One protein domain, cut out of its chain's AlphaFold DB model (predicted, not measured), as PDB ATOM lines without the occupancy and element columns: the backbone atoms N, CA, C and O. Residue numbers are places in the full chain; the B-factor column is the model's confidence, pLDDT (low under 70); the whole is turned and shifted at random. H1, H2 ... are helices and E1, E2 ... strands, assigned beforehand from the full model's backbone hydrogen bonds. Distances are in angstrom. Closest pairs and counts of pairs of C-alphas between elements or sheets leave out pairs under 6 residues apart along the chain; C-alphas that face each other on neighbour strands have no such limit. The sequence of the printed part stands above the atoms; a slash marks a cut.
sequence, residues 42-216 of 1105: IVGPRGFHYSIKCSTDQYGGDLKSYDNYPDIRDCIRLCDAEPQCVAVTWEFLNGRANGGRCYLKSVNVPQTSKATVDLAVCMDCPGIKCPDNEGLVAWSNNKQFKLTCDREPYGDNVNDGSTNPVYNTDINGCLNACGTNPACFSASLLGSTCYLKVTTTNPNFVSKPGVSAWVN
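What this domain is: This is residues 42 to 216 of the 1105 residues of a protein of Diplodia corticola (UniProt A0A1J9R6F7). Two lobes stand side by side along the longest axis, each a twisted five-strand sheet curled round one helix: E1, E7, E4, E5 and E3 round H1, then E8, E9, E12, E10 and E11 round H2. The stretch 123 to 136 joins the lobes, and the short pair E2 and E6 adds a small second sheet to the first. The printed part has 175 residues, with two named helices and twelve named strands in the order E1 E2 E3 H1 E4 E5 E6 E7 E8 E9 H2 E10 E11 E12; the class is mixed, helices and strands, and the three sheets are antiparallel. The whole is compact by its radius of gyration of the C-alphas, 17.3 A, yet elongated, with spans of 56 by 35 by 25 A.

Where its parts are: E1 is residues 49 to 53, its first C-alpha at (-0.574, 35.555, -35.400). E2 is residues 56 to 58, E3 62 to 69 (16.4 A), H1 72 to 80 (12.2 A), E4 87 to 91, E5 100 to 105 (15.9 A), E6 111 to 113 and E7 117 to 122 (16.5 A). E8 is residues 137 to 140, C-alpha 137 at (-18.226, 36.363, -16.834). E9 is residues 143 to 153 (16.5 A) and bends by 134 degrees at residue 150. H2 is residues 171 to 180 (14.1 A), E10 186 to 190 and E11 193 to 197. E12, residues 205 to 215 (13.6 A), bends by 148 degrees at residue 208 and ends with C-alpha 215 at (-19.213, 43.515, -10.482).

How they stand to each other: The first sheet, order E1, E7, E4, E5, E3, is strongly twisted and curls round H1, whose Cys 75 has its C-alpha 5.4 A from that of Cys 102 in E5, the closest of the two elements. Within hydrogen-bond range across the neighbour strands of this sheet are, for instance, N 51 and O 121 of E1 and E7 at 2.8 A, N 88 and O 120 of E4 and E7 at 2.8 A, N 89 and O 103 of the hairpin E4 and E5 at 3.0 A, and N 66 and O 102 of E3 and E5 at 2.9 A. E3, H1 and E4 are a split strand-helix-strand unit, two strands running the same way with E5 between them; its crossover is right-handed. E2 and E6 are antiparallel neighbours, with N 57 and O 112 within hydrogen-bond range at 2.8 A; the closest C-alphas of E2 and E7 are those of Thr 56 and Asp 118, 5.3 A apart. The second sheet, order E8, E9, E12, E10, E11, is strongly twisted and curled like part of a barrel; H2 is on one face of it, two layers, and its C-alpha 174 is 5.5 A from that of Cys 194 in E11, their closest pair. Within hydrogen-bond range across the neighbour strands of this second sheet are, for instance, N 138 and O 145 of the hairpin E8 and E9 at 2.8 A, N 148 and O 212 of E9 and E12 at 2.9 A, N 187 and O 213 of E10 and E12 at 2.8 A, and N 188 and O 195 of the hairpin E10 and E11 at 2.9 A. E9, H2 and E10 are a second split unit, with E12 between its strands and a left-handed crossover. In H1 and H2 every O i to N i+4 pair is within hydrogen-bond range. H1 and H2 are apart.

The domain as a whole: The two C-alphas farthest apart, those of Ala 97 and Asn 204, are 56.6 A from each other. The printed part has no cut. The long links are E7 to E8, 14 residues, and E9 to H2, 17 residues. The mean pLDDT of the printed part is 70.4, with 78 residues under 70, among them 123 to 142, 159 to 172 and 199 to 213.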
ATOM      1  N   ILE A  42       4.645  35.284 -36.343       71.56
ATOM      2  CA  ILE A  42       4.699  33.833 -36.116       71.56
ATOM      3  C   ILE A  42       3.283  33.314 -35.875       71.56
ATOM      4  O   ILE A  42       2.568  33.856 -35.040       71.56
ATOM      5  N   VAL A  43       2.895  32.254 -36.583       71.62
ATOM      6  CA  VAL A  43       1.590  31.601 -36.414       71.62
ATOM      7  C   VAL A  43       1.690  30.505 -35.347       71.62
ATOM      8  O   VAL A  43       2.560  29.635 -35.437       71.62
ATOM      9  N   GLY A  44       0.824  30.556 -34.335       72.25
ATOM     10  CA  GLY A  44       0.705  29.547 -33.281       72.25
ATOM     11  C   GLY A  44      -0.050  28.278 -33.725       72.25
ATOM     12  O   GLY A  44      -0.704  28.282 -34.771       72.25
ATOM     13  N   PRO A  45       0.012  27.172 -32.953       65.50
ATOM     14  CA  PRO A  45      -0.716  25.922 -33.222       65.50
ATOM     15  C   PRO A  45      -2.229  26.027 -33.516       65.50
ATOM     16  O   PRO A  45      -2.784  25.114 -34.125       65.50
ATOM     17  N   ARG A  46      -2.904  27.098 -33.090       56.31
ATOM     18  CA  ARG A  46      -4.330  27.401 -33.310       56.31
ATOM     19  C   ARG A  46      -4.594  28.314 -34.507       56.31
ATOM     20  O   ARG A  46      -5.755  28.570 -34.813       56.31
ATOM     21  N   GLY A  47      -3.546  28.808 -35.165       61.25
ATOM     22  CA  GLY A  47      -3.640  29.739 -36.289       61.25
ATOM     23  C   GLY A  47      -3.529  31.223 -35.923       61.25
ATOM     24  O   GLY A  47      -3.615  32.048 -36.828       61.25
ATOM     25  N   PHE A  48      -3.323  31.579 -34.650       70.31
ATOM     26  CA  PHE A  48      -3.190  32.979 -34.231       70.31
ATOM     27  C   PHE A  48      -1.798  33.552 -34.549       70.31
ATOM     28  O   PHE A  48      -0.781  32.868 -34.430       70.31
ATOM     29  N   HIS A  49      -1.751  34.816 -34.955       74.38
ATOM     30  CA  HIS A  49      -0.574  35.555 -35.400       74.38
ATOM     31  C   HIS A  49       0.041  36.372 -34.255       74.38
ATOM     32  O   HIS A  49      -0.588  37.270 -33.692       74.38
ATOM     33  N   TYR A  50       1.316  36.119 -33.964       79.25
ATOM     34  CA  TYR A  50       2.101  36.809 -32.941       79.25
ATOM     35  C   TYR A  50       3.178  37.701 -33.570       79.25
ATOM     36  O   TYR A  50       4.032  37.223 -34.321       79.25
ATOM     37  N   SER A  51       3.190  38.987 -33.220       79.00
ATOM     38  CA  SER A  51       4.277  39.917 -33.550       79.00
ATOM     39  C   SER A  51       5.343  39.889 -32.456       79.00
ATOM     40  O   SER A  51       5.025  40.049 -31.277       79.00
ATOM     41  N   ILE A  52       6.609  39.685 -32.836       82.81
ATOM     42  CA  ILE A  52       7.731  39.602 -31.890       82.81
ATOM     43  C   ILE A  52       8.503  40.924 -31.851       82.81
ATOM     44  O   ILE A  52       8.834  41.494 -32.890       82.81
ATOM     45  N   LYS A  53       8.816  41.387 -30.638       80.19
ATOM     46  CA  LYS A  53       9.627  42.568 -30.341       80.19
ATOM     47  C   LYS A  53      10.867  42.166 -29.549       80.19
ATOM     48  O   LYS A  53      10.772  41.490 -28.525       80.19
ATOM     49  N   CYS A  54      12.023  42.590 -30.044       84.69
ATOM     50  CA  CYS A  54      13.325  42.187 -29.526       84.69
ATOM     51  C   CYS A  54      13.716  43.018 -28.302       84.69
ATOM     52  O   CYS A  54      13.406  44.211 -28.274       84.69
ATOM     53  N   SER A  55      14.450  42.449 -27.342       82.50
ATOM     54  CA  SER A  55      14.990  43.206 -26.191       82.50
ATOM     55  C   SER A  55      13.920  44.040 -25.463       82.50
ATOM     56  O   SER A  55      14.160  45.185 -25.068       82.50
ATOM     57  N   THR A  56      12.706  43.497 -25.361       78.56
ATOM     58  CA  THR A  56      11.488  44.197 -24.931       78.56
ATOM     59  C   THR A  56      10.795  43.372 -23.853       78.56
ATOM     60  O   THR A  56      10.442  42.222 -24.094       78.56
ATOM     61  N   ASP A  57      10.589  43.954 -22.672       82.50
ATOM     62  CA  ASP A  57       9.742  43.391 -21.619       82.50
ATOM     63  C   ASP A  57       8.321  43.962 -21.707       82.50
ATOM     64  O   ASP A  57       8.061  45.003 -22.320       82.50
ATOM     65  N   GLN A  58       7.407  43.290 -21.021       76.62
ATOM     66  CA  GLN A  58       6.052  43.736 -20.752       76.62
ATOM     67  C   GLN A  58       5.797  43.464 -19.266       76.62
ATOM     68  O   GLN A  58       5.363  42.377 -18.885       76.62
ATOM     69  N   TYR A  59       6.207  44.400 -18.410       73.62
ATOM     70  CA  TYR A  59       6.392  44.128 -16.982       73.62
ATOM     71  C   TYR A  59       5.057  43.922 -16.246       73.62
ATOM     72  O   TYR A  59       4.203  44.808 -16.226       73.62
ATOM     73  N   GLY A  60       4.902  42.760 -15.605       64.88
ATOM     74  CA  GLY A  60       3.655  42.325 -14.974       64.88
ATOM     75  C   GLY A  60       2.659  41.693 -15.955       64.88
ATOM     76  O   GLY A  60       2.993  41.369 -17.096       64.88
ATOM     77  N   GLY A  61       1.419  41.498 -15.494       63.53
ATOM     78  CA  GLY A  61       0.340  40.890 -16.284       63.53
ATOM     79  C   GLY A  61       0.350  39.358 -16.358       63.53
ATOM     80  O   GLY A  61      -0.439  38.766 -17.099       63.53
ATOM     81  N   ASP A  62       1.249  38.722 -15.615       80.19
ATOM     82  CA  ASP A  62       1.569  37.302 -15.710       80.19
ATOM     83  C   ASP A  62       0.430  36.384 -15.230       80.19
ATOM     84  O   ASP A  62       0.054  36.398 -14.061       80.19
ATOM     85  N   LEU A  63      -0.086  35.548 -16.137       74.69
ATOM     86  CA  LEU A  63      -0.981  34.426 -15.833       74.69
ATOM     87  C   LEU A  63      -0.217  33.285 -15.165       74.69
ATOM     88  O   LEU A  63      -0.625  32.750 -14.137       74.69
ATOM     89  N   LYS A  64       0.849  32.850 -15.844       82.00
ATOM     90  CA  LYS A  64       1.605  31.625 -15.569       82.00
ATOM     91  C   LYS A  64       3.031  31.815 -16.070       82.00
ATOM     92  O   LYS A  64       3.237  32.313 -17.180       82.00
ATOM     93  N   SER A  65       4.005  31.384 -15.279       88.75
ATOM     94  CA  SER A  65       5.403  31.294 -15.694       88.75
ATOM     95  C   SER A  65       5.842  29.836 -15.823       88.75
ATOM     96  O   SER A  65       5.358  28.962 -15.103       88.75
ATOM     97  N   TYR A  66       6.742  29.570 -16.768       85.62
ATOM     98  CA  TYR A  66       7.249  28.231 -17.069       85.62
ATOM     99  C   TYR A  66       8.756  28.279 -17.332       85.62
ATOM    100  O   TYR A  66       9.217  29.087 -18.135       85.62
ATOM    101  N   ASP A  67       9.518  27.406 -16.675       86.12
ATOM    102  CA  ASP A  67      10.984  27.369 -16.745       86.12
ATOM    103  C   ASP A  67      11.532  26.357 -17.765       86.12
ATOM    104  O   ASP A  67      10.897  25.344 -18.058       86.12
ATOM    105  N   ASN A  68      12.772  26.595 -18.214       80.69
ATOM    106  CA  ASN A  68      13.585  25.730 -19.088       80.69
ATOM    107  C   ASN A  68      13.098  25.603 -20.550       80.69
ATOM    108  O   ASN A  68      13.324  24.580 -21.194       80.69
ATOM    109  N   TYR A  69      12.460  26.640 -21.102       80.44
ATOM    110  CA  TYR A  69      11.967  26.636 -22.484       80.44
ATOM    111  C   TYR A  69      13.003  27.214 -23.468       80.44
ATOM    112  O   TYR A  69      13.486  28.332 -23.254       80.44
ATOM    113  N   PRO A  70      13.384  26.483 -24.536       73.31
ATOM    114  CA  PRO A  70      14.574  26.789 -25.337       73.31
ATOM    115  C   PRO A  70      14.455  28.062 -26.184       73.31
ATOM    116  O   PRO A  70      15.477  28.694 -26.453       73.31
ATOM    117  N   ASP A  71      13.241  28.449 -26.583       76.44
ATOM    118  CA  ASP A  71      12.973  29.672 -27.337       76.44
ATOM    119  C   ASP A  71      11.557  30.235 -27.090       76.44
ATOM    120  O   ASP A  71      10.699  29.608 -26.461       76.44
ATOM    121  N   ILE A  72      11.314  31.442 -27.611       81.69
ATOM    122  CA  ILE A  72      10.036  32.154 -27.501       81.69
ATOM    123  C   ILE A  72       8.895  31.529 -28.326       81.69
ATOM    124  O   ILE A  72       7.731  31.759 -28.006       81.69
ATOM    125  N   ARG A  73       9.172  30.715 -29.356       84.12
ATOM    126  CA  ARG A  73       8.115  30.021 -30.115       84.12
ATOM    127  C   ARG A  73       7.456  28.970 -29.245       84.12
ATOM    128  O   ARG A  73       6.239  28.832 -29.287       84.12
ATOM    129  N   ASP A  74       8.220  28.291 -28.401       85.25
ATOM    130  CA  ASP A  74       7.648  27.354 -27.437       85.25
ATOM    131  C   ASP A  74       6.822  28.068 -26.359       85.25
ATOM    132  O   ASP A  74       5.753  27.585 -25.985       85.25
ATOM    133  N   CYS A  75       7.229  29.272 -25.953       87.81
ATOM    134  CA  CYS A  75       6.400  30.140 -25.117       87.81
ATOM    135  C   CYS A  75       5.105  30.590 -25.822       87.81
ATOM    136  O   CYS A  75       4.053  30.645 -25.185       87.81
ATOM    137  N   ILE A  76       5.148  30.851 -27.137       88.88
ATOM    138  CA  ILE A  76       3.949  31.083 -27.956       88.88
ATOM    139  C   ILE A  76       3.065  29.829 -27.961       88.88
ATOM    140  O   ILE A  76       1.874  29.958 -27.714       88.88
ATOM    141  N   ARG A  77       3.616  28.614 -28.132       86.12
ATOM    142  CA  ARG A  77       2.836  27.355 -28.078       86.12
ATOM    143  C   ARG A  77       2.101  27.166 -26.743       86.12
ATOM    144  O   ARG A  77       1.004  26.614 -26.743       86.12
ATOM    145  N   LEU A  78       2.678  27.622 -25.628       86.75
ATOM    146  CA  LEU A  78       2.006  27.646 -24.321       86.75
ATOM    147  C   LEU A  78       0.907  28.717 -24.250       86.75
ATOM    148  O   LEU A  78      -0.165  28.439 -23.723       86.75
ATOM    149  N   CYS A  79       1.161  29.918 -24.776       82.19
ATOM    150  CA  CYS A  79       0.181  31.007 -24.812       82.19
ATOM    151  C   CYS A  79      -1.045  30.633 -25.660       82.19
ATOM    152  O   CYS A  79      -2.174  30.780 -25.216       82.19
ATOM    153  N   ASP A  80      -0.826  30.040 -26.831       78.75
ATOM    154  CA  ASP A  80      -1.876  29.574 -27.741       78.75
ATOM    155  C   ASP A  80      -2.767  28.488 -27.100       78.75
ATOM    156  O   ASP A  80      -3.966  28.395 -27.362       78.75
ATOM    157  N   ALA A  81      -2.193  27.661 -26.221       74.62
ATOM    158  CA  ALA A  81      -2.921  26.646 -25.462       74.62
ATOM    159  C   ALA A  81      -3.727  27.217 -24.273       74.62
ATOM    160  O   ALA A  81      -4.556  26.502 -23.710       74.62
ATOM    161  N   GLU A  82      -3.510  28.481 -23.899       75.38
ATOM    162  CA  GLU A  82      -4.102  29.148 -22.739       75.38
ATOM    163  C   GLU A  82      -5.168  30.173 -23.182       75.38
ATOM    164  O   GLU A  82      -4.810  31.253 -23.652       75.38
ATOM    165  N   PRO A  83      -6.482  29.904 -23.015       62.91
ATOM    166  CA  PRO A  83      -7.550  30.763 -23.547       62.91
ATOM    167  C   PRO A  83      -7.555  32.218 -23.057       62.91
ATOM    168  O   PRO A  83      -8.252  33.042 -23.642       62.91
ATOM    169  N   GLN A  84      -6.828  32.535 -21.981       62.00
ATOM    170  CA  GLN A  84      -6.711  33.891 -21.435       62.00
ATOM    171  C   GLN A  84      -5.432  34.629 -21.872       62.00
ATOM    172  O   GLN A  84      -5.247  35.784 -21.488       62.00
ATOM    173  N   CYS A  85      -4.530  33.988 -22.623       75.38
ATOM    174  CA  CYS A  85      -3.224  34.552 -22.959       75.38
ATOM    175  C   CYS A  85      -3.269  35.432 -24.220       75.38
ATOM    176  O   CYS A  85      -3.716  35.000 -25.281       75.38
ATOM    177  N   VAL A  86      -2.768  36.667 -24.113       76.50
ATOM    178  CA  VAL A  86      -2.750  37.663 -25.209       76.50
ATOM    179  C   VAL A  86      -1.339  38.069 -25.643       76.50
ATOM    180  O   VAL A  86      -1.154  38.605 -26.735       76.50
ATOM    181  N   ALA A  87      -0.328  37.792 -24.819       84.31
ATOM    182  CA  ALA A  87       1.084  37.989 -25.133       84.31
ATOM    183  C   ALA A  87       1.960  37.066 -24.274       84.31
ATOM    184  O   ALA A  87       1.489  36.469 -23.307       84.31
ATOM    185  N   VAL A  88       3.249  36.960 -24.585       89.62
ATOM    186  CA  VAL A  88       4.210  36.205 -23.778       89.62
ATOM    187  C   VAL A  88       5.597  36.844 -23.821       89.62
ATOM    188  O   VAL A  88       6.139  37.096 -24.897       89.62
ATOM    189  N   THR A  89       6.183  37.096 -22.648       89.94
ATOM    190  CA  THR A  89       7.604  37.460 -22.525       89.94
ATOM    191  C   THR A  89       8.426  36.180 -22.358       89.94
ATOM    192  O   THR A  89       8.014  35.266 -21.644       89.94
ATOM    193  N   TRP A  90       9.598  36.102 -22.980       89.56
ATOM    194  CA  TRP A  90      10.579  35.037 -22.766       89.56
ATOM    195  C   TRP A  90      11.893  35.631 -22.259       89.56
ATOM    196  O   TRP A  90      12.538  36.401 -22.967       89.56
ATOM    197  N   GLU A  91      12.286  35.282 -21.032       86.94
ATOM    198  CA  GLU A  91      13.516  35.757 -20.391       86.94
ATOM    199  C   GLU A  91      14.648  34.738 -20.524       86.94
ATOM    200  O   GLU A  91      14.595  33.651 -19.944       86.94
ATOM    201  N   PHE A  92      15.705  35.094 -21.256       78.62
ATOM    202  CA  PHE A  92      16.886  34.250 -21.426       78.62
ATOM    203  C   PHE A  92      17.939  34.558 -20.352       78.62
ATOM    204  O   PHE A  92      18.865  35.348 -20.540       78.62
ATOM    205  N   LEU A  93      17.807  33.892 -19.204       62.44
ATOM    206  CA  LEU A  93      18.739  34.009 -18.083       62.44
ATOM    207  C   LEU A  93      20.171  33.604 -18.493       62.44
ATOM    208  O   LEU A  93      20.455  32.438 -18.750       62.44
ATOM    209  N   ASN A  94      21.079  34.585 -18.517       55.09
ATOM    210  CA  ASN A  94      22.541  34.428 -18.524       55.09
ATOM    211  C   ASN A  94      23.143  33.410 -19.522       55.09
ATOM    212  O   ASN A  94      24.035  32.644 -19.174       55.09
ATOM    213  N   GLY A  95      22.740  33.489 -20.794       53.66
ATOM    214  CA  GLY A  95      23.572  33.024 -21.914       53.66
ATOM    215  C   GLY A  95      23.456  31.543 -22.303       53.66
ATOM    216  O   GLY A  95      24.259  30.714 -21.895       53.66
ATOM    217  N   ARG A  96      22.526  31.263 -23.228       52.88
ATOM    218  CA  ARG A  96      22.550  30.155 -24.215       52.88
ATOM    219  C   ARG A  96      23.095  28.793 -23.723       52.88
ATOM    220  O   ARG A  96      24.147  28.347 -24.173       52.88
ATOM    221  N   ALA A  97      22.302  28.083 -22.917       48.06
ATOM    222  CA  ALA A  97      22.423  26.624 -22.783       48.06
ATOM    223  C   ALA A  97      21.067  25.932 -22.536       48.06
ATOM    224  O   ALA A  97      20.602  25.178 -23.384       48.06
ATOM    225  N   ASN A  98      20.416  26.221 -21.404       53.97
ATOM    226  CA  ASN A  98      19.359  25.366 -20.833       53.97
ATOM    227  C   ASN A  98      17.957  26.011 -20.816       53.97
ATOM    228  O   ASN A  98      17.155  25.753 -19.923       53.97
ATOM    229  N   GLY A  99      17.663  26.844 -21.816       64.81
ATOM    230  CA  GLY A  99      16.377  27.532 -21.956       64.81
ATOM    231  C   GLY A  99      16.202  28.769 -21.069       64.81
ATOM    232  O   GLY A  99      16.970  29.030 -20.146       64.81
ATOM    233  N   GLY A 100      15.192  29.559 -21.415       76.00
ATOM    234  CA  GLY A 100      14.716  30.714 -20.663       76.00
ATOM    235  C   GLY A 100      13.385  30.440 -19.960       76.00
ATOM    236  O   GLY A 100      12.834  29.336 -20.029       76.00
ATOM    237  N   ARG A 101      12.851  31.469 -19.299       86.88
ATOM    238  CA  ARG A 101      11.547  31.440 -18.630       86.88
ATOM    239  C   ARG A 101      10.481  32.081 -19.513       86.88
ATOM    240  O   ARG A 101      10.608  33.245 -19.883       86.88
ATOM    241  N   CYS A 102       9.415  31.346 -19.814       90.69
ATOM    242  CA  CYS A 102       8.199  31.907 -20.398       90.69
ATOM    243  C   CYS A 102       7.367  32.602 -19.313       90.69
ATOM    244  O   CYS A 102       7.207  32.068 -18.215       90.69
ATOM    245  N   TYR A 103       6.781  33.743 -19.654       89.88
ATOM    246  CA  TYR A 103       5.915  34.574 -18.823       89.88
ATOM    247  C   TYR A 103       4.649  34.910 -19.632       89.88
ATOM    248  O   TYR A 103       4.630  35.883 -20.391       89.88
ATOM    249  N   LEU A 104       3.623  34.053 -19.549       89.25
ATOM    250  CA  LEU A 104       2.365  34.210 -20.298       89.25
ATOM    251  C   LEU A 104       1.565  35.372 -19.716       89.25
ATOM    252  O   LEU A 104       1.377  35.438 -18.503       89.25
ATOM    253  N   LYS A 105       1.051  36.259 -20.566       76.19
ATOM    254  CA  LYS A 105       0.385  37.502 -20.170       76.19
ATOM    255  C   LYS A 105      -1.123  37.418 -20.396       76.19
ATOM    256  O   LYS A 105      -1.570  37.132 -21.503       76.19
ATOM    257  N   SER A 106      -1.895  37.750 -19.360       66.12
ATOM    258  CA  SER A 106      -3.352  37.990 -19.445       66.12
ATOM    259  C   SER A 106      -3.703  39.305 -20.136       66.12
ATOM    260  O   SER A 106      -4.857  39.519 -20.506       66.12
ATOM    261  N   VAL A 107      -2.716  40.197 -20.238       56.72
ATOM    262  CA  VAL A 107      -2.882  41.617 -20.540       56.72
ATOM    263  C   VAL A 107      -1.737  42.140 -21.398       56.72
ATOM    264  O   VAL A 107      -0.577  41.770 -21.202       56.72
ATOM    265  N   ASN A 108      -2.050  43.074 -22.285       62.44
ATOM    266  CA  ASN A 108      -1.091  43.953 -22.932       62.44
ATOM    267  C   ASN A 108      -0.899  45.212 -22.073       62.44
ATOM    268  O   ASN A 108      -1.783  46.061 -21.984       62.44
ATOM    269  N   VAL A 109       0.262  45.305 -21.418       58.16
ATOM    270  CA  VAL A 109       0.679  46.441 -20.569       58.16
ATOM    271  C   VAL A 109       1.859  47.192 -21.211       58.16
ATOM    272  O   VAL A 109       2.448  46.676 -22.167       58.16
ATOM    273  N   PRO A 110       2.219  48.409 -20.751       66.06
ATOM    274  CA  PRO A 110       3.307  49.187 -21.341       66.06
ATOM    275  C   PRO A 110       4.627  48.415 -21.474       66.06
ATOM    276  O   PRO A 110       5.069  47.717 -20.561       66.06
ATOM    277  N   GLN A 111       5.254  48.565 -22.639       77.25
ATOM    278  CA  GLN A 111       6.463  47.841 -23.030       77.25
ATOM    279  C   GLN A 111       7.716  48.634 -22.646       77.25
ATOM    280  O   GLN A 111       7.767  49.849 -22.838       77.25
ATOM    281  N   THR A 112       8.734  47.950 -22.124       76.44
ATOM    282  CA  THR A 112      10.000  48.559 -21.680       76.44
ATOM    283  C   THR A 112      11.196  47.879 -22.342       76.44
ATOM    284  O   THR A 112      11.175  46.685 -22.617       76.44
ATOM    285  N   SER A 113      12.266  48.624 -22.629       80.88
ATOM    286  CA  SER A 113      13.477  48.058 -23.236       80.88
ATOM    287  C   SER A 113      14.328  47.328 -22.194       80.88
ATOM    288  O   SER A 113      14.798  47.949 -21.237       80.88
ATOM    289  N   LYS A 114      14.574  46.031 -22.396       82.12
ATOM    290  CA  LYS A 114      15.365  45.164 -21.513       82.12
ATOM    291  C   LYS A 114      16.058  44.080 -22.343       82.12
ATOM    292  O   LYS A 114      15.416  43.211 -22.916       82.12
ATOM    293  N   ALA A 115      17.386  44.112 -22.392       78.38
ATOM    294  CA  ALA A 115      18.192  43.304 -23.319       78.38
ATOM    295  C   ALA A 115      18.286  41.791 -23.003       78.38
ATOM    296  O   ALA A 115      19.058  41.086 -23.649       78.38
ATOM    297  N   THR A 116      17.544  41.288 -22.011       78.44
ATOM    298  CA  THR A 116      17.532  39.869 -21.587       78.44
ATOM    299  C   THR A 116      16.198  39.165 -21.855       78.44
ATOM    300  O   THR A 116      15.997  38.035 -21.407       78.44
ATOM    301  N   VAL A 117      15.270  39.837 -22.542       83.69
ATOM    302  CA  VAL A 117      13.916  39.351 -22.831       83.69
ATOM    303  C   VAL A 117      13.517  39.641 -24.273       83.69
ATOM    304  O   VAL A 117      13.850  40.692 -24.814       83.69
ATOM    305  N   ASP A 118      12.741  38.740 -24.865       86.00
ATOM    306  CA  ASP A 118      11.969  39.005 -26.082       86.00
ATOM    307  C   ASP A 118      10.469  38.902 -25.756       86.00
ATOM    308  O   ASP A 118      10.065  38.115 -24.895       86.00
ATOM    309  N   LEU A 119       9.631  39.669 -26.454       86.19
ATOM    310  CA  LEU A 119       8.179  39.719 -26.251       86.19
ATOM    311  C   LEU A 119       7.445  39.316 -27.529       86.19
ATOM    312  O   LEU A 119       7.718  39.867 -28.589       86.19
ATOM    313  N   ALA A 120       6.464  38.423 -27.426       86.81
ATOM    314  CA  ALA A 120       5.546  38.083 -28.507       86.81
ATOM    315  C   ALA A 120       4.120  38.517 -28.142       86.81
ATOM    316  O   ALA A 120       3.539  37.996 -27.193       86.81
ATOM    317  N   VAL A 121       3.547  39.458 -28.894       80.81
ATOM    318  CA  VAL A 121       2.175  39.963 -28.703       80.81
ATOM    319  C   VAL A 121       1.258  39.329 -29.738       80.81
ATOM    320  O   VAL A 121       1.549  39.407 -30.933       80.81
ATOM    321  N   CYS A 122       0.152  38.724 -29.308       78.06
ATOM    322  CA  CYS A 122      -0.839  38.177 -30.228       78.06
ATOM    323  C   CYS A 122      -1.697  39.291 -30.842       78.06
ATOM    324  O   CYS A 122      -2.071  40.243 -30.155       78.06
ATOM    325  N   MET A 123      -2.013  39.178 -32.131       67.44
ATOM    326  CA  MET A 123      -2.707  40.225 -32.894       67.44
ATOM    327  C   MET A 123      -4.166  39.898 -33.224       67.44
ATOM    328  O   MET A 123      -4.968  40.810 -33.409       67.44
ATOM    329  N   ASP A 124      -4.516  38.618 -33.302       62.59
ATOM    330  CA  ASP A 124      -5.828  38.122 -33.735       62.59
ATOM    331  C   ASP A 124      -6.447  37.079 -32.785       62.59
ATOM    332  O   ASP A 124      -7.628  36.747 -32.965       62.59
ATOM    333  N   CYS A 125      -5.704  36.646 -31.752       63.56
ATOM    334  CA  CYS A 125      -6.192  35.846 -30.624       63.56
ATOM    335  C   CYS A 125      -7.573  36.316 -30.124       63.56
ATOM    336  O   CYS A 125      -7.922  37.499 -30.245       63.56
ATOM    337  N   PRO A 126      -8.351  35.428 -29.479       51.12
ATOM    338  CA  PRO A 126      -9.602  35.768 -28.813       51.12
ATOM    339  C   PRO A 126      -9.357  36.524 -27.494       51.12
ATOM    340  O   PRO A 126      -9.827  36.128 -26.430       51.12
ATOM    341  N   GLY A 127      -8.663  37.662 -27.573       51.91
ATOM    342  CA  GLY A 127      -8.965  38.771 -26.677       51.91
ATOM    343  C   GLY A 127     -10.433  39.170 -26.854       51.91
ATOM    344  O   GLY A 127     -11.036  38.899 -27.895       51.91
ATOM    345  N   ILE A 128     -11.012  39.788 -25.828       51.66
ATOM    346  CA  ILE A 128     -12.444  40.100 -25.777       51.66
ATOM    347  C   ILE A 128     -12.840  41.017 -26.947       51.66
ATOM    348  O   ILE A 128     -12.454  42.186 -26.998       51.66
ATOM    349  N   LYS A 129     -13.607  40.462 -27.890       51.28
ATOM    350  CA  LYS A 129     -14.173  41.142 -29.056       51.28
ATOM    351  C   LYS A 129     -15.649  41.392 -28.779       51.28
ATOM    352  O   LYS A 129     -16.417  40.473 -28.508       51.28
ATOM    353  N   CYS A 130     -16.051  42.652 -28.845       49.88
ATOM    354  CA  CYS A 130     -17.460  43.011 -28.892       49.88
ATOM    355  C   CYS A 130     -17.945  42.916 -30.347       49.88
ATOM    356  O   CYS A 130     -17.248  43.436 -31.220       49.88
ATOM    357  N   PRO A 131     -19.089  42.254 -30.635       44.69
ATOM    358  CA  PRO A 131     -20.125  41.802 -29.689       44.69
ATOM    359  C   PRO A 131     -19.978  40.363 -29.148       44.69
ATOM    360  O   PRO A 131     -20.749  39.976 -28.273       44.69
ATOM    361  N   ASP A 132     -19.028  39.567 -29.649       48.59
ATOM    362  CA  ASP A 132     -18.921  38.110 -29.409       48.59
ATOM    363  C   ASP A 132     -18.793  37.700 -27.926       48.59
ATOM    364  O   ASP A 132     -19.093  36.563 -27.555       48.59
ATOM    365  N   ASN A 133     -18.343  38.617 -27.068       52.91
ATOM    366  CA  ASN A 133     -18.143  38.408 -25.634       52.91
ATOM    367  C   ASN A 133     -19.214  39.057 -24.730       52.91
ATOM    368  O   ASN A 133     -19.026  39.102 -23.510       52.91
ATOM    369  N   GLU A 134     -20.331  39.540 -25.289       68.88
ATOM    370  CA  GLU A 134     -21.454  40.096 -24.519       68.88
ATOM    371  C   GLU A 134     -21.944  39.113 -23.442       68.88
ATOM    372  O   GLU A 134     -22.264  37.953 -23.707       68.88
ATOM    373  N   GLY A 135     -22.007  39.580 -22.195       57.53
ATOM    374  CA  GLY A 135     -22.500  38.808 -21.061       57.53
ATOM    375  C   GLY A 135     -21.563  37.729 -20.508       57.53
ATOM    376  O   GLY A 135     -21.946  37.083 -19.529       57.53
ATOM    377  N   LEU A 136     -20.354  37.546 -21.061       61.44
ATOM    378  CA  LEU A 136     -19.349  36.630 -20.512       61.44
ATOM    379  C   LEU A 136     -18.901  37.078 -19.108       61.44
ATOM    380  O   LEU A 136     -18.818  38.271 -18.812       61.44
ATOM    381  N   VAL A 137     -18.608  36.113 -18.232       65.81
ATOM    382  CA  VAL A 137     -18.226  36.363 -16.834       65.81
ATOM    383  C   VAL A 137     -16.727  36.135 -16.625       65.81
ATOM    384  O   VAL A 137     -16.213  35.046 -16.872       65.81
ATOM    385  N   ALA A 138     -16.043  37.166 -16.131       56.59
ATOM    386  CA  ALA A 138     -14.630  37.175 -15.766       56.59
ATOM    387  C   ALA A 138     -14.453  37.307 -14.239       56.59
ATOM    388  O   ALA A 138     -15.390  37.637 -13.512       56.59
ATOM    389  N   TRP A 139     -13.240  37.062 -13.742       60.03
ATOM    390  CA  TRP A 139     -12.916  37.117 -12.313       60.03
ATOM    391  C   TRP A 139     -11.580  37.825 -12.087       60.03
ATOM    392  O   TRP A 139     -10.617  37.563 -12.805       60.03
ATOM    393  N   SER A 140     -11.501  38.683 -11.068       66.12
ATOM    394  CA  SER A 140     -10.235  39.256 -10.590       66.12
ATOM    395  C   SER A 140     -10.336  39.632  -9.111       66.12
ATOM    396  O   SER A 140     -11.334  40.216  -8.695       66.12
ATOM    397  N   ASN A 141      -9.308  39.304  -8.317       67.19
ATOM    398  CA  ASN A 141      -9.198  39.652  -6.889       67.19
ATOM    399  C   ASN A 141     -10.496  39.392  -6.087       67.19
ATOM    400  O   ASN A 141     -11.029  40.275  -5.420       67.19
ATOM    401  N   ASN A 142     -11.033  38.172  -6.199       65.62
ATOM    402  CA  ASN A 142     -12.294  37.707  -5.596       65.62
ATOM    403  C   ASN A 142     -13.578  38.459  -6.013       65.62
ATOM    404  O   ASN A 142     -14.655  38.119  -5.526       65.62
ATOM    405  N   LYS A 143     -13.512  39.412  -6.950       70.44
ATOM    406  CA  LYS A 143     -14.687  40.028  -7.581       70.44
ATOM    407  C   LYS A 143     -15.053  39.269  -8.864       70.44
ATOM    408  O   LYS A 143     -14.187  38.977  -9.693       70.44
ATOM    409  N   GLN A 144     -16.341  38.970  -9.030       72.19
ATOM    410  CA  GLN A 144     -16.918  38.451 -10.274       72.19
ATOM    411  C   GLN A 144     -17.395  39.626 -11.129       72.19
ATOM    412  O   GLN A 144     -18.174  40.443 -10.646       72.19
ATOM    413  N   PHE A 145     -17.001  39.674 -12.396       74.81
ATOM    414  CA  PHE A 145     -17.385  40.725 -13.334       74.81
ATOM    415  C   PHE A 145     -18.165  40.151 -14.514       74.81
ATOM    416  O   PHE A 145     -17.744  39.154 -15.095       74.81
ATOM    417  N   LYS A 146     -19.256  40.800 -14.924       72.56
ATOM    418  CA  LYS A 146     -19.940  40.504 -16.190       72.56
ATOM    419  C   LYS A 146     -19.552  41.542 -17.243       72.56
ATOM    420  O   LYS A 146     -19.587  42.738 -16.963       72.56
ATOM    421  N   LEU A 147     -19.173  41.078 -18.430       77.25
ATOM    422  CA  LEU A 147     -18.820  41.907 -19.583       77.25
ATOM    423  C   LEU A 147     -20.073  42.421 -20.301       77.25
ATOM    424  O   LEU A 147     -21.066  41.700 -20.426       77.25
ATOM    425  N   THR A 148     -20.004  43.660 -20.781       72.00
ATOM    426  CA  THR A 148     -21.050  44.339 -21.556       72.00
ATOM    427  C   THR A 148     -20.420  45.224 -22.628       72.00
ATOM    428  O   THR A 148     -19.572  46.067 -22.326       72.00
ATOM    429  N   CYS A 149     -20.861  45.050 -23.863       74.44
ATOM    430  CA  CYS A 149     -20.340  45.687 -25.062       74.44
ATOM    431  C   CYS A 149     -21.090  46.970 -25.420       74.44
ATOM    432  O   CYS A 149     -22.311  47.044 -25.287       74.44
ATOM    433  N   ASP A 150     -20.336  47.982 -25.861       72.56
ATOM    434  CA  ASP A 150     -20.800  49.303 -26.313       72.56
ATOM    435  C   ASP A 150     -21.747  50.018 -25.327       72.56
ATOM    436  O   ASP A 150     -22.600  50.837 -25.679       72.56
ATOM    437  N   ARG A 151     -21.568  49.689 -24.045       70.25
ATOM    438  CA  ARG A 151     -22.367  50.107 -22.895       70.25
ATOM    439  C   ARG A 151     -21.423  50.554 -21.791       70.25
ATOM    440  O   ARG A 151     -20.572  49.783 -21.353       70.25
ATOM    441  N   GLU A 152     -21.580  51.778 -21.308       72.44
ATOM    442  CA  GLU A 152     -20.825  52.318 -20.180       72.44
ATOM    443  C   GLU A 152     -21.713  52.356 -18.920       72.44
ATOM    444  O   GLU A 152     -22.717  53.072 -18.931       72.44
ATOM    445  N   PRO A 153     -21.389  51.626 -17.833       66.50
ATOM    446  CA  PRO A 153     -22.098  51.753 -16.565       66.50
ATOM    447  C   PRO A 153     -21.975  53.179 -16.009       66.50
ATOM    448  O   PRO A 153     -20.900  53.792 -16.009       66.50
ATOM    449  N   TYR A 154     -23.100  53.706 -15.536       60.91
ATOM    450  CA  TYR A 154     -23.220  55.038 -14.965       60.91
ATOM    451  C   TYR A 154     -22.525  55.118 -13.604       60.91
ATOM    452  O   TYR A 154     -22.682  54.232 -12.759       60.91
ATOM    453  N   GLY A 155     -21.781  56.200 -13.374       64.31
ATOM    454  CA  GLY A 155     -21.154  56.480 -12.088       64.31
ATOM    455  C   GLY A 155     -19.885  57.308 -12.172       64.31
ATOM    456  O   GLY A 155     -19.231  57.368 -13.218       64.31
ATOM    457  N   ASP A 156     -19.544  57.907 -11.034       66.81
ATOM    458  CA  ASP A 156     -18.295  58.628 -10.832       66.81
ATOM    459  C   ASP A 156     -17.082  57.697 -10.932       66.81
ATOM    460  O   ASP A 156     -17.138  56.509 -10.587       66.81
ATOM    461  N   ASN A 157     -15.965  58.265 -11.382       71.62
ATOM    462  CA  ASN A 157     -14.688  57.564 -11.402       71.62
ATOM    463  C   ASN A 157     -14.126  57.399  -9.979       71.62
ATOM    464  O   ASN A 157     -14.405  58.206  -9.090       71.62
ATOM    465  N   VAL A 158     -13.281  56.387  -9.767       70.19
ATOM    466  CA  VAL A 158     -12.544  56.227  -8.509       70.19
ATOM    467  C   VAL A 158     -11.515  57.352  -8.376       70.19
ATOM    468  O   VAL A 158     -10.459  57.330  -9.001       70.19
ATOM    469  N   ASN A 159     -11.817  58.334  -7.529       58.62
ATOM    470  CA  ASN A 159     -10.900  59.416  -7.176       58.62
ATOM    471  C   ASN A 159      -9.949  58.961  -6.050       58.62
ATOM    472  O   ASN A 159     -10.086  59.395  -4.909       58.62
ATOM    473  N   ASP A 160      -8.994  58.075  -6.354       50.75
ATOM    474  CA  ASP A 160      -8.012  57.558  -5.376       50.75
ATOM    475  C   ASP A 160      -6.797  58.480  -5.134       50.75
ATOM    476  O   ASP A 160      -5.882  58.136  -4.389       50.75
ATOM    477  N   GLY A 161      -6.797  59.669  -5.742       49.81
ATOM    478  CA  GLY A 161      -5.687  60.624  -5.703       49.81
ATOM    479  C   GLY A 161      -4.712  60.487  -6.876       49.81
ATOM    480  O   GLY A 161      -3.910  61.394  -7.091       49.81
ATOM    481  N   SER A 162      -4.809  59.421  -7.678       49.31
ATOM    482  CA  SER A 162      -4.204  59.386  -9.009       49.31
ATOM    483  C   SER A 162      -5.077  60.133 -10.027       49.31
ATOM    484  O   SER A 162      -6.296  60.259  -9.881       49.31
ATOM    485  N   THR A 163      -4.460  60.651 -11.090       45.34
ATOM    486  CA  THR A 163      -5.187  61.271 -12.205       45.34
ATOM    487  C   THR A 163      -5.742  60.195 -13.140       45.34
ATOM    488  O   THR A 163      -5.142  59.906 -14.176       45.34
ATOM    489  N   ASN A 164      -6.885  59.606 -12.772       52.19
ATOM    490  CA  ASN A 164      -7.691  58.737 -13.640       52.19
ATOM    491  C   ASN A 164      -7.893  59.407 -15.022       52.19
ATOM    492  O   ASN A 164      -8.225  60.597 -15.061       52.19
ATOM    493  N   PRO A 165      -7.723  58.697 -16.156       54.16
ATOM    494  CA  PRO A 165      -7.806  57.240 -16.327       54.16
ATOM    495  C   PRO A 165      -6.474  56.473 -16.297       54.16
ATOM    496  O   PRO A 165      -5.392  57.040 -16.442       54.16
ATOM    497  N   VAL A 166      -6.568  55.143 -16.189       59.78
ATOM    498  CA  VAL A 166      -5.428  54.230 -16.361       59.78
ATOM    499  C   VAL A 166      -5.168  54.035 -17.858       59.78
ATOM    500  O   VAL A 166      -5.962  53.421 -18.576       59.78
ATOM    501  N   TYR A 167      -4.050  54.574 -18.342       44.47
ATOM    502  CA  TYR A 167      -3.686  54.537 -19.759       44.47
ATOM    503  C   TYR A 167      -3.000  53.232 -20.173       44.47
ATOM    504  O   TYR A 167      -2.129  52.719 -19.474       44.47
ATOM    505  N   ASN A 168      -3.329  52.774 -21.383       49.78
ATOM    506  CA  ASN A 168      -2.686  51.662 -22.080       49.78
ATOM    507  C   ASN A 168      -2.836  50.312 -21.354       49.78
ATOM    508  O   ASN A 168      -1.867  49.588 -21.126       49.78
ATOM    509  N   THR A 169      -4.085  49.998 -21.001       61.38
ATOM    510  CA  THR A 169      -4.530  48.673 -20.550       61.38
ATOM    511  C   THR A 169      -5.596  48.149 -21.505       61.38
ATOM    512  O   THR A 169      -6.356  48.931 -22.072       61.38
ATOM    513  N   ASP A 170      -5.661  46.831 -21.687       64.94
ATOM    514  CA  ASP A 170      -6.839  46.171 -22.254       64.94
ATOM    515  C   ASP A 170      -7.896  45.898 -21.166       64.94
ATOM    516  O   ASP A 170      -7.752  46.300 -20.007       64.94
ATOM    517  N   ILE A 171      -8.984  45.210 -21.524       69.38
ATOM    518  CA  ILE A 171     -10.104  44.974 -20.605       69.38
ATOM    519  C   ILE A 171      -9.707  44.059 -19.440       69.38
ATOM    520  O   ILE A 171     -10.196  44.260 -18.333       69.38
ATOM    521  N   ASN A 172      -8.770  43.128 -19.634       68.81
ATOM    522  CA  ASN A 172      -8.240  42.295 -18.554       68.81
ATOM    523  C   ASN A 172      -7.366  43.136 -17.601       68.81
ATOM    524  O   ASN A 172      -7.416  42.949 -16.385       68.81
ATOM    525  N   GLY A 173      -6.623  44.119 -18.122       70.44
ATOM    526  CA  GLY A 173      -5.865  45.080 -17.315       70.44
ATOM    527  C   GLY A 173      -6.786  46.000 -16.515       70.44
ATOM    528  O   GLY A 173      -6.579  46.207 -15.321       70.44
ATOM    529  N   CYS A 174      -7.857  46.467 -17.153       73.31
ATOM    530  CA  CYS A 174      -8.889  47.299 -16.546       73.31
ATOM    531  C   CYS A 174      -9.665  46.549 -15.443       73.31
ATOM    532  O   CYS A 174      -9.868  47.068 -14.343       73.31
ATOM    533  N   LEU A 175     -10.002  45.278 -15.692       76.94
ATOM    534  CA  LEU A 175     -10.564  44.347 -14.713       76.94
ATOM    535  C   LEU A 175      -9.627  44.106 -13.529       76.94
ATOM    536  O   LEU A 175     -10.080  44.123 -12.387       76.94
ATOM    537  N   ASN A 176      -8.329  43.913 -13.773       75.12
ATOM    538  CA  ASN A 176      -7.354  43.699 -12.706       75.12
ATOM    539  C   ASN A 176      -7.173  44.941 -11.829       75.12
ATOM    540  O   ASN A 176      -7.208  44.812 -10.606       75.12
ATOM    541  N   ALA A 177      -7.094  46.135 -12.424       77.81
ATOM    542  CA  ALA A 177      -7.058  47.392 -11.679       77.81
ATOM    543  C   ALA A 177      -8.324  47.581 -10.813       77.81
ATOM    544  O   ALA A 177      -8.223  47.907  -9.626       77.81
ATOM    545  N   CYS A 178      -9.511  47.272 -11.355       78.94
ATOM    546  CA  CYS A 178     -10.765  47.297 -10.596       78.94
ATOM    547  C   CYS A 178     -10.853  46.202  -9.522       78.94
ATOM    548  O   CYS A 178     -11.447  46.411  -8.464       78.94
ATOM    549  N   GLY A 179     -10.247  45.038  -9.757       76.88
ATOM    550  CA  GLY A 179     -10.093  43.978  -8.767       76.88
ATOM    551  C   GLY A 179      -9.270  44.452  -7.569       76.88
ATOM    552  O   GLY A 179      -9.730  44.349  -6.433       76.88
ATOM    553  N   THR A 180      -8.091  45.028  -7.826       79.69
ATOM    554  CA  THR A 180      -7.175  45.513  -6.781       79.69
ATOM    555  C   THR A 180      -7.683  46.739  -6.022       79.69
ATOM    556  O   THR A 180      -7.358  46.896  -4.848       79.69
ATOM    557  N   ASN A 181      -8.475  47.612  -6.654       75.69
ATOM    558  CA  ASN A 181      -8.996  48.806  -5.993       75.69
ATOM    559  C   ASN A 181     -10.288  48.468  -5.211       75.69
ATOM    560  O   ASN A 181     -11.300  48.119  -5.829       75.69
ATOM    561  N   PRO A 182     -10.319  48.571  -3.867       77.12
ATOM    562  CA  PRO A 182     -11.476  48.157  -3.072       77.12
ATOM    563  C   PRO A 182     -12.725  49.014  -3.323       77.12
ATOM    564  O   PRO A 182     -13.830  48.502  -3.178       77.12
ATOM    565  N   ALA A 183     -12.568  50.272  -3.751       76.38
ATOM    566  CA  ALA A 183     -13.682  51.163  -4.073       76.38
ATOM    567  C   ALA A 183     -14.262  50.937  -5.484       76.38
ATOM    568  O   ALA A 183     -15.333  51.453  -5.789       76.38
ATOM    569  N   CYS A 184     -13.581  50.180  -6.353       79.50
ATOM    570  CA  CYS A 184     -14.047  49.952  -7.718       79.50
ATOM    571  C   CYS A 184     -15.134  48.863  -7.792       79.50
ATOM    572  O   CYS A 184     -14.923  47.725  -7.361       79.50
ATOM    573  N   PHE A 185     -16.279  49.211  -8.379       79.38
ATOM    574  CA  PHE A 185     -17.454  48.355  -8.586       79.38
ATOM    575  C   PHE A 185     -17.711  48.066 -10.078       79.38
ATOM    576  O   PHE A 185     -18.324  47.060 -10.433       79.38
ATOM    577  N   SER A 186     -17.229  48.916 -10.986       79.75
ATOM    578  CA  SER A 186     -17.242  48.642 -12.428       79.75
ATOM    579  C   SER A 186     -16.084  49.332 -13.146       79.75
ATOM    580  O   SER A 186     -15.467  50.253 -12.615       79.75
ATOM    581  N   ALA A 187     -15.761  48.846 -14.340       81.31
ATOM    582  CA  ALA A 187     -14.614  49.258 -15.129       81.31
ATOM    583  C   ALA A 187     -15.018  49.414 -16.602       81.31
ATOM    584  O   ALA A 187     -15.715  48.557 -17.147       81.31
ATOM    585  N   SER A 188     -14.575  50.484 -17.255       81.44
ATOM    586  CA  SER A 188     -14.902  50.778 -18.654       81.44
ATOM    587  C   SER A 188     -13.643  51.036 -19.468       81.44
ATOM    588  O   SER A 188     -12.922  51.995 -19.206       81.44
ATOM    589  N   LEU A 189     -13.402  50.197 -20.473       76.94
ATOM    590  CA  LEU A 189     -12.364  50.377 -21.475       76.94
ATOM    591  C   LEU A 189     -12.937  51.105 -22.696       76.94
ATOM    592  O   LEU A 189     -13.794  50.584 -23.413       76.94
ATOM    593  N   LEU A 190     -12.405  52.292 -22.966       69.06
ATOM    594  CA  LEU A 190     -12.747  53.109 -24.125       69.06
ATOM    595  C   LEU A 190     -11.468  53.319 -24.948       69.06
ATOM    596  O   LEU A 190     -10.553  54.042 -24.546       69.06
ATOM    597  N   GLY A 191     -11.360  52.611 -26.076       67.31
ATOM    598  CA  GLY A 191     -10.100  52.489 -26.815       67.31
ATOM    599  C   GLY A 191      -9.037  51.763 -25.982       67.31
ATOM    600  O   GLY A 191      -9.226  50.611 -25.613       67.31
ATOM    601  N   SER A 192      -7.931  52.443 -25.670       62.81
ATOM    602  CA  SER A 192      -6.846  51.966 -24.791       62.81
ATOM    603  C   SER A 192      -6.895  52.556 -23.370       62.81
ATOM    604  O   SER A 192      -5.898  52.538 -22.644       62.81
ATOM    605  N   THR A 193      -8.034  53.144 -22.988       64.50
ATOM    606  CA  THR A 193      -8.176  53.978 -21.786       64.50
ATOM    607  C   THR A 193      -9.163  53.352 -20.809       64.50
ATOM    608  O   THR A 193     -10.335  53.186 -21.145       64.50
ATOM    609  N   CYS A 194      -8.702  53.013 -19.603       76.75
ATOM    610  CA  CYS A 194      -9.524  52.380 -18.574       76.75
ATOM    611  C   CYS A 194     -10.018  53.383 -17.523       76.75
ATOM    612  O   CYS A 194      -9.229  54.091 -16.894       76.75
ATOM    613  N   TYR A 195     -11.330  53.381 -17.297       79.19
ATOM    614  CA  TYR A 195     -12.033  54.177 -16.297       79.19
ATOM    615  C   TYR A 195     -12.563  53.254 -15.194       79.19
ATOM    616  O   TYR A 195     -13.421  52.409 -15.452       79.19
ATOM    617  N   LEU A 196     -12.057  53.410 -13.970       84.56
ATOM    618  CA  LEU A 196     -12.532  52.683 -12.786       84.56
ATOM    619  C   LEU A 196     -13.671  53.468 -12.127       84.56
ATOM    620  O   LEU A 196     -13.540  54.682 -11.995       84.56
ATOM    621  N   LYS A 197     -14.749  52.816 -11.674       79.38
ATOM    622  CA  LYS A 197     -15.967  53.485 -11.163       79.38
ATOM    623  C   LYS A 197     -16.453  52.967  -9.810       79.38
ATOM    624  O   LYS A 197     -16.312  51.780  -9.519       79.38
ATOM    625  N   VAL A 198     -17.072  53.847  -9.016       74.06
ATOM    626  CA  VAL A 198     -17.458  53.594  -7.605       74.06
ATOM    627  C   VAL A 198     -18.944  53.283  -7.355       74.06
ATOM    628  O   VAL A 198     -19.328  53.065  -6.209       74.06
ATOM    629  N   THR A 199     -19.813  53.300  -8.370       64.88
ATOM    630  CA  THR A 199     -21.276  53.213  -8.176       64.88
ATOM    631  C   THR A 199     -21.747  51.864  -7.635       64.88
ATOM    632  O   THR A 199     -21.414  50.818  -8.178       64.88
ATOM    633  N   THR A 200     -22.562  51.892  -6.576       52.78
ATOM    634  CA  THR A 200     -22.795  50.743  -5.681       52.78
ATOM    635  C   THR A 200     -24.090  49.952  -5.899       52.78
ATOM    636  O   THR A 200     -24.204  48.850  -5.365       52.78
ATOM    637  N   THR A 201     -25.071  50.457  -6.656       53.06
ATOM    638  CA  THR A 201     -26.357  49.763  -6.891       53.06
ATOM    639  C   THR A 201     -26.893  50.003  -8.301       53.06
ATOM    640  O   THR A 201     -27.155  51.146  -8.659       53.06
ATOM    641  N   ASN A 202     -27.118  48.904  -9.032       51.03
ATOM    642  CA  ASN A 202     -27.662  48.792 -10.394       51.03
ATOM    643  C   ASN A 202     -26.938  49.627 -11.485       51.03
ATOM    644  O   ASN A 202     -27.120  50.844 -11.556       51.03
ATOM    645  N   PRO A 203     -26.148  49.004 -12.383       51.81
ATOM    646  CA  PRO A 203     -25.509  49.724 -13.479       51.81
ATOM    647  C   PRO A 203     -26.533  50.110 -14.559       51.81
ATOM    648  O   PRO A 203     -26.793  49.355 -15.493       51.81
ATOM    649  N   ASN A 204     -27.069  51.328 -14.480       58.97
ATOM    650  CA  ASN A 204     -27.672  51.976 -15.647       58.97
ATOM    651  C   ASN A 204     -26.588  52.136 -16.725       58.97
ATOM    652  O   ASN A 204     -25.507  52.640 -16.424       58.97
ATOM    653  N   PHE A 205     -26.849  51.720 -17.966       62.84
ATOM    654  CA  PHE A 205     -25.859  51.766 -19.048       62.84
ATOM    655  C   PHE A 205     -26.157  52.883 -20.048       62.84
ATOM    656  O   PHE A 205     -27.261  52.962 -20.582       62.84
ATOM    657  N   VAL A 206     -25.145  53.689 -20.369       62.25
ATOM    658  CA  VAL A 206     -25.175  54.648 -21.483       62.25
ATOM    659  C   VAL A 206     -24.562  53.988 -22.719       62.25
ATOM    660  O   VAL A 206     -23.521  53.343 -22.612       62.25
ATOM    661  N   SER A 207     -25.178  54.140 -23.896       62.78
ATOM    662  CA  SER A 207     -24.598  53.647 -25.157       62.78
ATOM    663  C   SER A 207     -23.325  54.426 -25.499       62.78
ATOM    664  O   SER A 207     -23.363  55.654 -25.616       62.78
ATOM    665  N   LYS A 208     -22.187  53.731 -25.614       58.81
ATOM    666  CA  LYS A 208     -20.867  54.338 -25.847       58.81
ATOM    667  C   LYS A 208     -19.879  53.283 -26.360       58.81
ATOM    668  O   LYS A 208     -19.709  52.272 -25.680       58.81
ATOM    669  N   PRO A 209     -19.202  53.500 -27.503       54.81
ATOM    670  CA  PRO A 209     -18.393  52.464 -28.143       54.81
ATOM    671  C   PRO A 209     -17.197  52.037 -27.280       54.81
ATOM    672  O   PRO A 209     -16.400  52.883 -26.861       54.81
ATOM    673  N   GLY A 210     -17.062  50.732 -27.033       62.91
ATOM    674  CA  GLY A 210     -16.027  50.162 -26.165       62.91
ATOM    675  C   GLY A 210     -16.475  48.924 -25.381       62.91
ATOM    676  O   GLY A 210     -17.507  48.320 -25.666       62.91
ATOM    677  N   VAL A 211     -15.686  48.534 -24.378       67.25
ATOM    678  CA  VAL A 211     -15.923  47.327 -23.567       67.25
ATOM    679  C   VAL A 211     -16.024  47.717 -22.097       67.25
ATOM    680  O   VAL A 211     -15.071  48.261 -21.547       67.25
ATOM    681  N   SER A 212     -17.130  47.404 -21.426       68.81
ATOM    682  CA  SER A 212     -17.232  47.565 -19.970       68.81
ATOM    683  C   SER A 212     -17.394  46.232 -19.257       68.81
ATOM    684  O   SER A 212     -17.820  45.232 -19.833       68.81
ATOM    685  N   ALA A 213     -17.081  46.242 -17.968       69.75
ATOM    686  CA  ALA A 213     -17.300  45.143 -17.052       69.75
ATOM    687  C   ALA A 213     -17.826  45.672 -15.713       69.75
ATOM    688  O   ALA A 213     -17.371  46.707 -15.225       69.75
ATOM    689  N   TRP A 214     -18.759  44.966 -15.084       70.12
ATOM    690  CA  TRP A 214     -19.369  45.395 -13.822       70.12
ATOM    691  C   TRP A 214     -19.447  44.246 -12.819       70.12
ATOM    692  O   TRP A 214     -19.638  43.093 -13.213       70.12
ATOM    693  N   VAL A 215     -19.261  44.544 -11.530       67.44
ATOM    694  CA  VAL A 215     -19.213  43.515 -10.482       67.44
ATOM    695  C   VAL A 215     -20.613  42.988 -10.188       67.44
ATOM    696  O   VAL A 215     -21.508  43.729  -9.783       67.44
ATOM    697  N   ASN A 216     -20.795  41.682 -10.363       55.81
ATOM    698  CA  ASN A 216     -22.067  41.013 -10.136       55.81
ATOM    699  C   ASN A 216     -22.145  40.470  -8.702       55.81
ATOM    700  O   ASN A 216     -21.664  39.374  -8.411       55.81
TER     701      ASN A 216